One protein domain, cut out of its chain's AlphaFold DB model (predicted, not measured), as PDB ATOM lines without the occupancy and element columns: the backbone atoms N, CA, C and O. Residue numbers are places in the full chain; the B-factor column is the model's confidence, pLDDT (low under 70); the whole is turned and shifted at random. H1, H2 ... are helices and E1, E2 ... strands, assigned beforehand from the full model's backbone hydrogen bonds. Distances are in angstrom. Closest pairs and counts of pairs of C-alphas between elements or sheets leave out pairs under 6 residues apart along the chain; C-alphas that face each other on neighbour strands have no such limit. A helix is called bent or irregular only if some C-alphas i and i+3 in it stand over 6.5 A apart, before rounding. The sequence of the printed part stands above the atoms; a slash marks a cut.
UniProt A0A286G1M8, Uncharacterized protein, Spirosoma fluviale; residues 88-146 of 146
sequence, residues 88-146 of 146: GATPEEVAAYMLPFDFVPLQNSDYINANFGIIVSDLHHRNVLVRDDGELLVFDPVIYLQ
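This is residues 88 to 146 of the 146 residues of an uncharacterized protein of Spirosoma fluviale (UniProt A0A286G1M8). Two small antiparallel sheets stand at the two ends of an elongated body, the three strands E1, E2 and E5 at one end and the hairpin E3 and E4 at the other, and one short helix, H1, bridges the space between them. The printed part has 59 residues, under half of them in named elements, in the order H1 E1 E2 E3 E4 E5; the larger sheet runs E1 E2 E5, and the class is mixed, helices and strands. It is compact, with a radius of gyration of the C-alphas of 10.9 A, and spans 34 by 20 by 16 A.

H1, residues 91 to 101, begins with C-alpha 91 at (23.220, 55.600, -47.679) and is 16.2 A long. E1, residues 111 to 113, is 7.0 A long; E2, residues 118 to 121, 9.9 A; E3, residues 128 to 130, 6.9 A; E4, residues 136 to 138, 6.2 A. E5, residues 142 to 145, is 10.5 A long and ends with C-alpha 145 at (39.743, 40.175, -46.637).

H1 is irregular, but only just: C-alphas 97 and 100 are 6.9 A apart, and 5 of 7 O i to N i+4 pairs are within hydrogen-bond range. H1 only grazes the sheet E1 E2 E5, with residues 94 to 101; the closest C-alphas of H1 and E1, Phe 101 and Asn 113, are 7.8 A apart. The closest of H1 and E4, Tyr 97 and Leu 136, are 7.5 A apart. In the hairpin E1 and E2, N 111 and O 120 are 2.8 A apart; between antiparallel E2 and E5, N 121 and O 142, 2.8 A; in the hairpin E3 and E4, N 137 and O 129, 2.8 A. E2 and E3 are apart.

The C-alphas farthest apart, Asp 132 and Gln 146, are 35.1 A from each other. The printed part has no cut and no long link. Mean pLDDT of the printed part is 95.8, and no printed residue is under 70.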
ATOM      1  N   GLY A  88      13.910  49.961 -47.455       97.94
ATOM      2  CA  GLY A  88      15.372  49.978 -47.551       97.94
ATOM      3  C   GLY A  88      16.001  51.141 -46.776       97.94
ATOM      4  O   GLY A  88      15.387  52.207 -46.626       97.94
ATOM      5  N   ALA A  89      17.220  50.930 -46.283       98.00
ATOM      6  CA  ALA A  89      18.023  51.960 -45.635       98.00
ATOM      7  C   ALA A  89      18.597  52.950 -46.659       98.00
ATOM      8  O   ALA A  89      18.897  52.596 -47.803       98.00
ATOM      9  N   THR A  90      18.740  54.202 -46.238       97.56
ATOM     10  CA  THR A  90      19.437  55.250 -46.994       97.56
ATOM     11  C   THR A  90      20.957  55.100 -46.855       97.56
ATOM     12  O   THR A  90      21.418  54.541 -45.856       97.56
ATOM     13  N   PRO A  91      21.762  55.606 -47.809       96.50
ATOM     14  CA  PRO A  91      23.220  55.600 -47.679       96.50
ATOM     15  C   PRO A  91      23.715  56.236 -46.372       96.50
ATOM     16  O   PRO A  91      24.657  55.736 -45.764       96.50
ATOM     17  N   GLU A  92      23.057  57.299 -45.909       97.00
ATOM     18  CA  GLU A  92      23.389  57.998 -44.667       97.00
ATOM     19  C   GLU A  92      23.129  57.130 -43.427       97.00
ATOM     20  O   GLU A  92      23.944  57.115 -42.505       97.00
ATOM     21  N   GLU A  93      22.026  56.374 -43.408       97.81
ATOM     22  CA  GLU A  93      21.721  55.424 -42.331       97.81
ATOM     23  C   GLU A  93      22.729  54.275 -42.290       97.81
ATOM     24  O   GLU A  93      23.199  53.915 -41.212       97.81
ATOM     25  N   VAL A  94      23.103  53.733 -43.454       98.19
ATOM     26  CA  VAL A  94      24.131  52.685 -43.548       98.19
ATOM     27  C   VAL A  94      25.476  53.217 -43.053       98.19
ATOM     28  O   VAL A  94      26.130  52.565 -42.243       98.19
ATOM     29  N   ALA A  95      25.876  54.422 -43.466       97.12
ATOM     30  CA  ALA A  95      27.127  55.023 -43.014       97.12
ATOM     31  C   ALA A  95      27.145  55.234 -41.492       97.12
ATOM     32  O   ALA A  95      28.137  54.917 -40.838       97.12
ATOM     33  N   ALA A  96      26.037  55.712 -40.916       97.44
ATOM     34  CA  ALA A  96      25.899  55.879 -39.472       97.44
ATOM     35  C   ALA A  96      25.925  54.541 -38.714       97.44
ATOM     36  O   ALA A  96      26.467  54.481 -37.614       97.44
ATOM     37  N   TYR A  97      25.372  53.476 -39.300       97.25
ATOM     38  CA  TYR A  97      25.382  52.128 -38.733       97.25
ATOM     39  C   TYR A  97      26.775  51.486 -38.745       97.25
ATOM     40  O   TYR A  97      27.151  50.812 -37.790       97.25
ATOM     41  N   MET A  98      27.556  51.720 -39.800       97.81
ATOM     42  CA  MET A  98      28.896  51.146 -39.966       97.81
ATOM     43  C   MET A  98      29.974  51.896 -39.162       97.81
ATOM     44  O   MET A  98      30.954  51.292 -38.721       97.81
ATOM     45  N   LEU A  99      29.787  53.200 -38.927       96.75
ATOM     46  CA  LEU A  99      30.768  54.077 -38.274       96.75
ATOM     47  C   LEU A  99      31.262  53.590 -36.891       96.75
ATOM     48  O   LEU A  99      32.472  53.636 -36.669       96.75
ATOM     49  N   PRO A 100      30.413  53.103 -35.960       96.00
ATOM     50  CA  PRO A 100      30.861  52.627 -34.646       96.00
ATOM     51  C   PRO A 100      31.796  51.411 -34.695       96.00
ATOM     52  O   PRO A 100      32.445  51.104 -33.699       96.00
ATOM     53  N   PHE A 101      31.856  50.719 -35.834       95.00
ATOM     54  CA  PHE A 101      32.711  49.559 -36.070       95.00
ATOM     55  C   PHE A 101      33.988  49.926 -36.850       95.00
ATOM     56  O   PHE A 101      34.608  49.053 -37.456       95.00
ATOM     57  N   ASP A 102      34.364  51.210 -36.875       97.19
ATOM     58  CA  ASP A 102      35.524  51.765 -37.590       97.19
ATOM     59  C   ASP A 102      35.524  51.493 -39.108       97.19
ATOM     60  O   ASP A 102      36.574  51.462 -39.756       97.19
ATOM     61  N   PHE A 103      34.341  51.295 -39.693       98.00
ATOM     62  CA  PHE A 103      34.182  51.182 -41.137       98.00
ATOM     63  C   PHE A 103      34.007  52.563 -41.773       98.00
ATOM     64  O   PHE A 103      33.155  53.356 -41.373       98.00
ATOM     65  N   VAL A 104      34.794  52.829 -42.813       96.62
ATOM     66  CA  VAL A 104      34.766  54.076 -43.587       96.62
ATOM     67  C   VAL A 104      34.151  53.802 -44.961       96.62
ATOM     68  O   VAL A 104      34.509  52.796 -45.580       96.62
ATOM     69  N   PRO A 105      33.247  54.665 -45.466       96.25
ATOM     70  CA  PRO A 105      32.650  54.487 -46.783       96.25
ATOM     71  C   PRO A 105      33.687  54.569 -47.909       96.25
ATOM     72  O   PRO A 105      34.595  55.404 -47.904       96.25
ATOM     73  N   LEU A 106      33.489  53.720 -48.909       94.06
ATOM     74  CA  LEU A 106      34.126  53.725 -50.218       94.06
ATOM     75  C   LEU A 106      33.077  54.093 -51.292       94.06
ATOM     76  O   LEU A 106      32.061  54.726 -51.007       94.06
ATOM     77  N   GLN A 107      33.335  53.751 -52.555       91.75
ATOM     78  CA  GLN A 107      32.366  53.923 -53.643       91.75
ATOM     79  C   GLN A 107      31.353  52.766 -53.671       91.75
ATOM     80  O   GLN A 107      31.588  51.721 -53.082       91.75
ATOM     81  N   ASN A 108      30.239  52.940 -54.388       92.88
ATOM     82  CA  ASN A 108      29.271  51.873 -54.696       92.88
ATOM     83  C   ASN A 108      28.613  51.166 -53.493       92.88
ATOM     84  O   ASN A 108      28.110  50.060 -53.641       92.88
ATOM     85  N   SER A 109      28.487  51.845 -52.348       95.88
ATOM     86  CA  SER A 109      27.953  51.271 -51.093       95.88
ATOM     87  C   SER A 109      28.887  50.257 -50.424       95.88
ATOM     88  O   SER A 109      28.430  49.380 -49.689       95.88
ATOM     89  N   ASP A 110      30.189  50.408 -50.650       97.25
ATOM     90  CA  ASP A 110      31.221  49.598 -50.015       97.25
ATOM     91  C   ASP A 110      31.821  50.322 -48.809       97.25
ATOM     92  O   ASP A 110      31.824  51.551 -48.738       97.25
ATOM     93  N   TYR A 111      32.355  49.557 -47.861       98.00
ATOM     94  CA  TYR A 111      32.937  50.062 -46.622       98.00
ATOM     95  C   TYR A 111      34.194  49.279 -46.261       98.00
ATOM     96  O   TYR A 111      34.228  48.058 -46.403       98.00
ATOM     97  N   ILE A 112      35.211  49.965 -45.740       97.88
ATOM     98  CA  ILE A 112      36.474  49.350 -45.318       97.88
ATOM     99  C   ILE A 112      36.749  49.585 -43.837       97.88
ATOM    100  O   ILE A 112      36.676  50.713 -43.356       97.88
ATOM    101  N   ASN A 113      37.143  48.522 -43.140       97.94
ATOM    102  CA  ASN A 113      37.830  48.601 -41.860       97.94
ATOM    103  C   ASN A 113      39.305  48.244 -42.089       97.94
ATOM    104  O   ASN A 113      39.666  47.077 -42.256       97.94
ATOM    105  N   ALA A 114      40.165  49.265 -42.108       95.62
ATOM    106  CA  ALA A 114      41.591  49.099 -42.394       95.62
ATOM    107  C   ALA A 114      42.359  48.387 -41.266       95.62
ATOM    108  O   ALA A 114      43.392  47.777 -41.528       95.62
ATOM    109  N   ASN A 115      41.854  48.427 -40.028       95.19
ATOM    110  CA  ASN A 115      42.499  47.779 -38.883       95.19
ATOM    111  C   ASN A 115      42.424  46.250 -38.987       95.19
ATOM    112  O   ASN A 115      43.369  45.561 -38.609       95.19
ATOM    113  N   PHE A 116      41.311  45.729 -39.510       94.62
ATOM    114  CA  PHE A 116      41.108  44.295 -39.718       94.62
ATOM    115  C   PHE A 116      41.324  43.845 -41.168       94.62
ATOM    116  O   PHE A 116      41.266  42.648 -41.437       94.62
ATOM    117  N   GLY A 117      41.555  44.776 -42.100       95.69
ATOM    118  CA  GLY A 117      41.647  44.468 -43.529       95.69
ATOM    119  C   GLY A 117      40.340  43.904 -44.097       95.69
ATOM    120  O   GLY A 117      40.377  43.066 -44.990       95.69
ATOM    121  N   ILE A 118      39.185  44.315 -43.560       97.50
ATOM    122  CA  ILE A 118      37.866  43.820 -43.981       97.50
ATOM    123  C   ILE A 118      37.218  44.848 -44.902       97.50
ATOM    124  O   ILE A 118      37.124  46.025 -44.549       97.50
ATOM    125  N   ILE A 119      36.706  44.390 -46.043       97.38
ATOM    126  CA  ILE A 119      35.807  45.170 -46.893       97.38
ATOM    127  C   ILE A 119      34.433  44.509 -46.902       97.38
ATOM    128  O   ILE A 119      34.326  43.295 -47.076       97.38
ATOM    129  N   VAL A 120      33.395  45.320 -46.707       97.50
ATOM    130  CA  VAL A 120      31.987  44.939 -46.826       97.50
ATOM    131  C   VAL A 120      31.401  45.705 -48.004       97.50
ATOM    132  O   VAL A 120      31.315  46.930 -47.959       97.50
ATOM    133  N   SER A 121      31.006  44.981 -49.041       96.12
ATOM    134  CA  SER A 121      30.428  45.530 -50.265       96.12
ATOM    135  C   SER A 121      28.937  45.224 -50.380       96.12
ATOM    136  O   SER A 121      28.409  44.337 -49.703       96.12
ATOM    137  N   ASP A 122      28.281  45.945 -51.289       94.75
ATOM    138  CA  ASP A 122      26.864  45.779 -51.645       94.75
ATOM    139  C   ASP A 122      25.866  46.155 -50.526       94.75
ATOM    140  O   ASP A 122      24.756  45.622 -50.434       94.75
ATOM    141  N   LEU A 123      26.223  47.128 -49.674       97.00
ATOM    142  CA  LEU A 123      25.343  47.656 -48.619       97.00
ATOM    143  C   LEU A 123      24.349  48.702 -49.145       97.00
ATOM    144  O   LEU A 123      24.254  49.825 -48.648       97.00
ATOM    145  N   HIS A 124      23.597  48.331 -50.177       95.50
ATOM    146  CA  HIS A 124      22.557  49.167 -50.771       95.50
ATOM    147  C   HIS A 124      21.156  48.871 -50.206       95.50
ATOM    148  O   HIS A 124      20.925  47.846 -49.567       95.50
ATOM    149  N   HIS A 125      20.180  49.727 -50.520       95.69
ATOM    150  CA  HIS A 125      18.798  49.667 -50.007       95.69
ATOM    151  C   HIS A 125      18.043  48.336 -50.223       95.69
ATOM    152  O   HIS A 125      17.002  48.133 -49.602       95.69
ATOM    153  N   ARG A 126      18.517  47.440 -51.106       93.38
ATOM    154  CA  ARG A 126      17.933  46.095 -51.287       93.38
ATOM    155  C   ARG A 126      18.522  45.033 -50.351       93.38
ATOM    156  O   ARG A 126      17.866  44.023 -50.149       93.38
ATOM    157  N   ASN A 127      19.695  45.296 -49.774       95.81
ATOM    158  CA  ASN A 127      20.443  44.397 -48.881       95.81
ATOM    159  C   ASN A 127      20.525  44.935 -47.447       95.81
ATOM    160  O   ASN A 127      21.022  44.269 -46.544       95.81
ATOM    161  N   VAL A 128      20.042  46.158 -47.225       97.94
ATOM    162  CA  VAL A 128      19.924  46.748 -45.896       97.94
ATOM    163  C   VAL A 128      18.507  47.260 -45.723       97.94
ATOM    164  O   VAL A 128      18.085  48.214 -46.382       97.94
ATOM    165  N   LEU A 129      17.761  46.605 -44.842       97.81
ATOM    166  CA  LEU A 129      16.380  46.945 -44.526       97.81
ATOM    167  C   LEU A 129      16.292  47.658 -43.181       97.81
ATOM    168  O   LEU A 129      17.016  47.332 -42.250       97.81
ATOM    169  N   VAL A 130      15.355  48.590 -43.064       98.06
ATOM    170  CA  VAL A 130      14.999  49.245 -41.802       98.06
ATOM    171  C   VAL A 130      13.820  48.506 -41.189       98.06
ATOM    172  O   VAL A 130      12.780  48.374 -41.842       98.06
ATOM    173  N   ARG A 131      13.969  48.021 -39.957       96.38
ATOM    174  CA  ARG A 131      12.892  47.418 -39.163       96.38
ATOM    175  C   ARG A 131      11.981  48.504 -38.566       96.38
ATOM    176  O   ARG A 131      12.296  49.690 -38.607       96.38
ATOM    177  N   ASP A 132      10.811  48.124 -38.064       95.69
ATOM    178  CA  ASP A 132       9.814  49.051 -37.508       95.69
ATOM    179  C   ASP A 132      10.291  49.840 -36.274       95.69
ATOM    180  O   ASP A 132       9.798  50.941 -36.031       95.69
ATOM    181  N   ASP A 133      11.280  49.331 -35.544       95.00
ATOM    182  CA  ASP A 133      11.956  50.005 -34.430       95.00
ATOM    183  C   ASP A 133      13.194  50.824 -34.840       95.00
ATOM    184  O   ASP A 133      13.851  51.421 -33.986       95.00
ATOM    185  N   GLY A 134      13.496  50.891 -36.140       94.69
ATOM    186  CA  GLY A 134      14.620  51.645 -36.690       94.69
ATOM    187  C   GLY A 134      15.943  50.880 -36.766       94.69
ATOM    188  O   GLY A 134      16.916  51.444 -37.263       94.69
ATOM    189  N   GLU A 135      16.006  49.616 -36.330       95.56
ATOM    190  CA  GLU A 135      17.216  48.799 -36.488       95.56
ATOM    191  C   GLU A 135      17.481  48.463 -37.968       95.56
ATOM    192  O   GLU A 135      16.549  48.197 -38.737       95.56
ATOM    193  N   LEU A 136      18.760  48.452 -38.368       97.69
ATOM    194  CA  LEU A 136      19.167  47.987 -39.692       97.69
ATOM    195  C   LEU A 136      19.379  46.473 -39.706       97.69
ATOM    196  O   LEU A 136      20.138  45.920 -38.918       97.69
ATOM    197  N   LEU A 137      18.739  45.817 -40.666       97.62
ATOM    198  CA  LEU A 137      18.887  44.403 -40.975       97.62
ATOM    199  C   LEU A 137      19.708  44.281 -42.261       97.62
ATOM    200  O   LEU A 137      19.192  44.536 -43.351       97.62
ATOM    201  N   VAL A 138      20.979  43.910 -42.126       97.50
ATOM    202  CA  VAL A 138      21.899  43.692 -43.252       97.50
ATOM    203  C   VAL A 138      21.830  42.233 -43.694       97.50
ATOM    204  O   VAL A 138      21.936  41.346 -42.860       97.50
ATOM    205  N   PHE A 139      21.665  41.949 -44.979       93.88
ATOM    206  CA  PHE A 139      21.690  40.586 -45.515       93.88
ATOM    207  C   PHE A 139      22.274  40.566 -46.920       93.88
ATOM    208  O   PHE A 139      22.183  41.540 -47.656       93.88
ATOM    209  N   ASP A 140      22.882  39.434 -47.261       92.31
ATOM    210  CA  ASP A 140      23.552  39.190 -48.541       92.31
ATOM    211  C   ASP A 140      24.638  40.231 -48.943       92.31
ATOM    212  O   ASP A 140      24.756  40.546 -50.123       92.31
ATOM    213  N   PRO A 141      25.481  40.767 -48.026       94.56
ATOM    214  CA  PRO A 141      26.642  41.556 -48.428       94.56
ATOM    215  C   PRO A 141      27.771  40.677 -48.988       94.56
ATOM    216  O   PRO A 141      27.934  39.498 -48.644       94.56
ATOM    217  N   VAL A 142      28.660  41.298 -49.761       93.25
ATOM    218  CA  VAL A 142      29.902  40.661 -50.213       93.25
ATOM    219  C   VAL A 142      31.058  41.117 -49.325       93.25
ATOM    220  O   VAL A 142      31.542  42.234 -49.438       93.25
ATOM    221  N   ILE A 143      31.505  40.243 -48.422       95.56
ATOM    222  CA  ILE A 143      32.600  40.503 -47.484       95.56
ATOM    223  C   ILE A 143      33.866  39.765 -47.918       95.56
ATOM    224  O   ILE A 143      33.827  38.559 -48.178       95.56
ATOM    225  N   TYR A 144      34.992  40.474 -47.960       91.06
ATOM    226  CA  TYR A 144      36.301  39.908 -48.276       91.06
ATOM    227  C   TYR A 144      37.417  40.524 -47.427       91.06
ATOM    228  O   TYR A 144      37.273  41.598 -46.842       91.06
ATOM    229  N   LEU A 145      38.527  39.789 -47.346       91.44
ATOM    230  CA  LEU A 145      39.743  40.175 -46.637       91.44
ATOM    231  C   LEU A 145      40.772  40.706 -47.643       91.44
ATOM    232  O   LEU A 145      40.907  40.125 -48.725       91.44
ATOM    233  N   GLN A 146      41.460  41.792 -47.288       82.81
ATOM    234  CA  GLN A 146      42.622  42.324 -48.012       82.81
ATOM    235  C   GLN A 146      43.913  41.574 -47.681       82.81
ATOM    236  O   GLN A 146      44.049  41.085 -46.537       82.81
TER     237      GLN A 146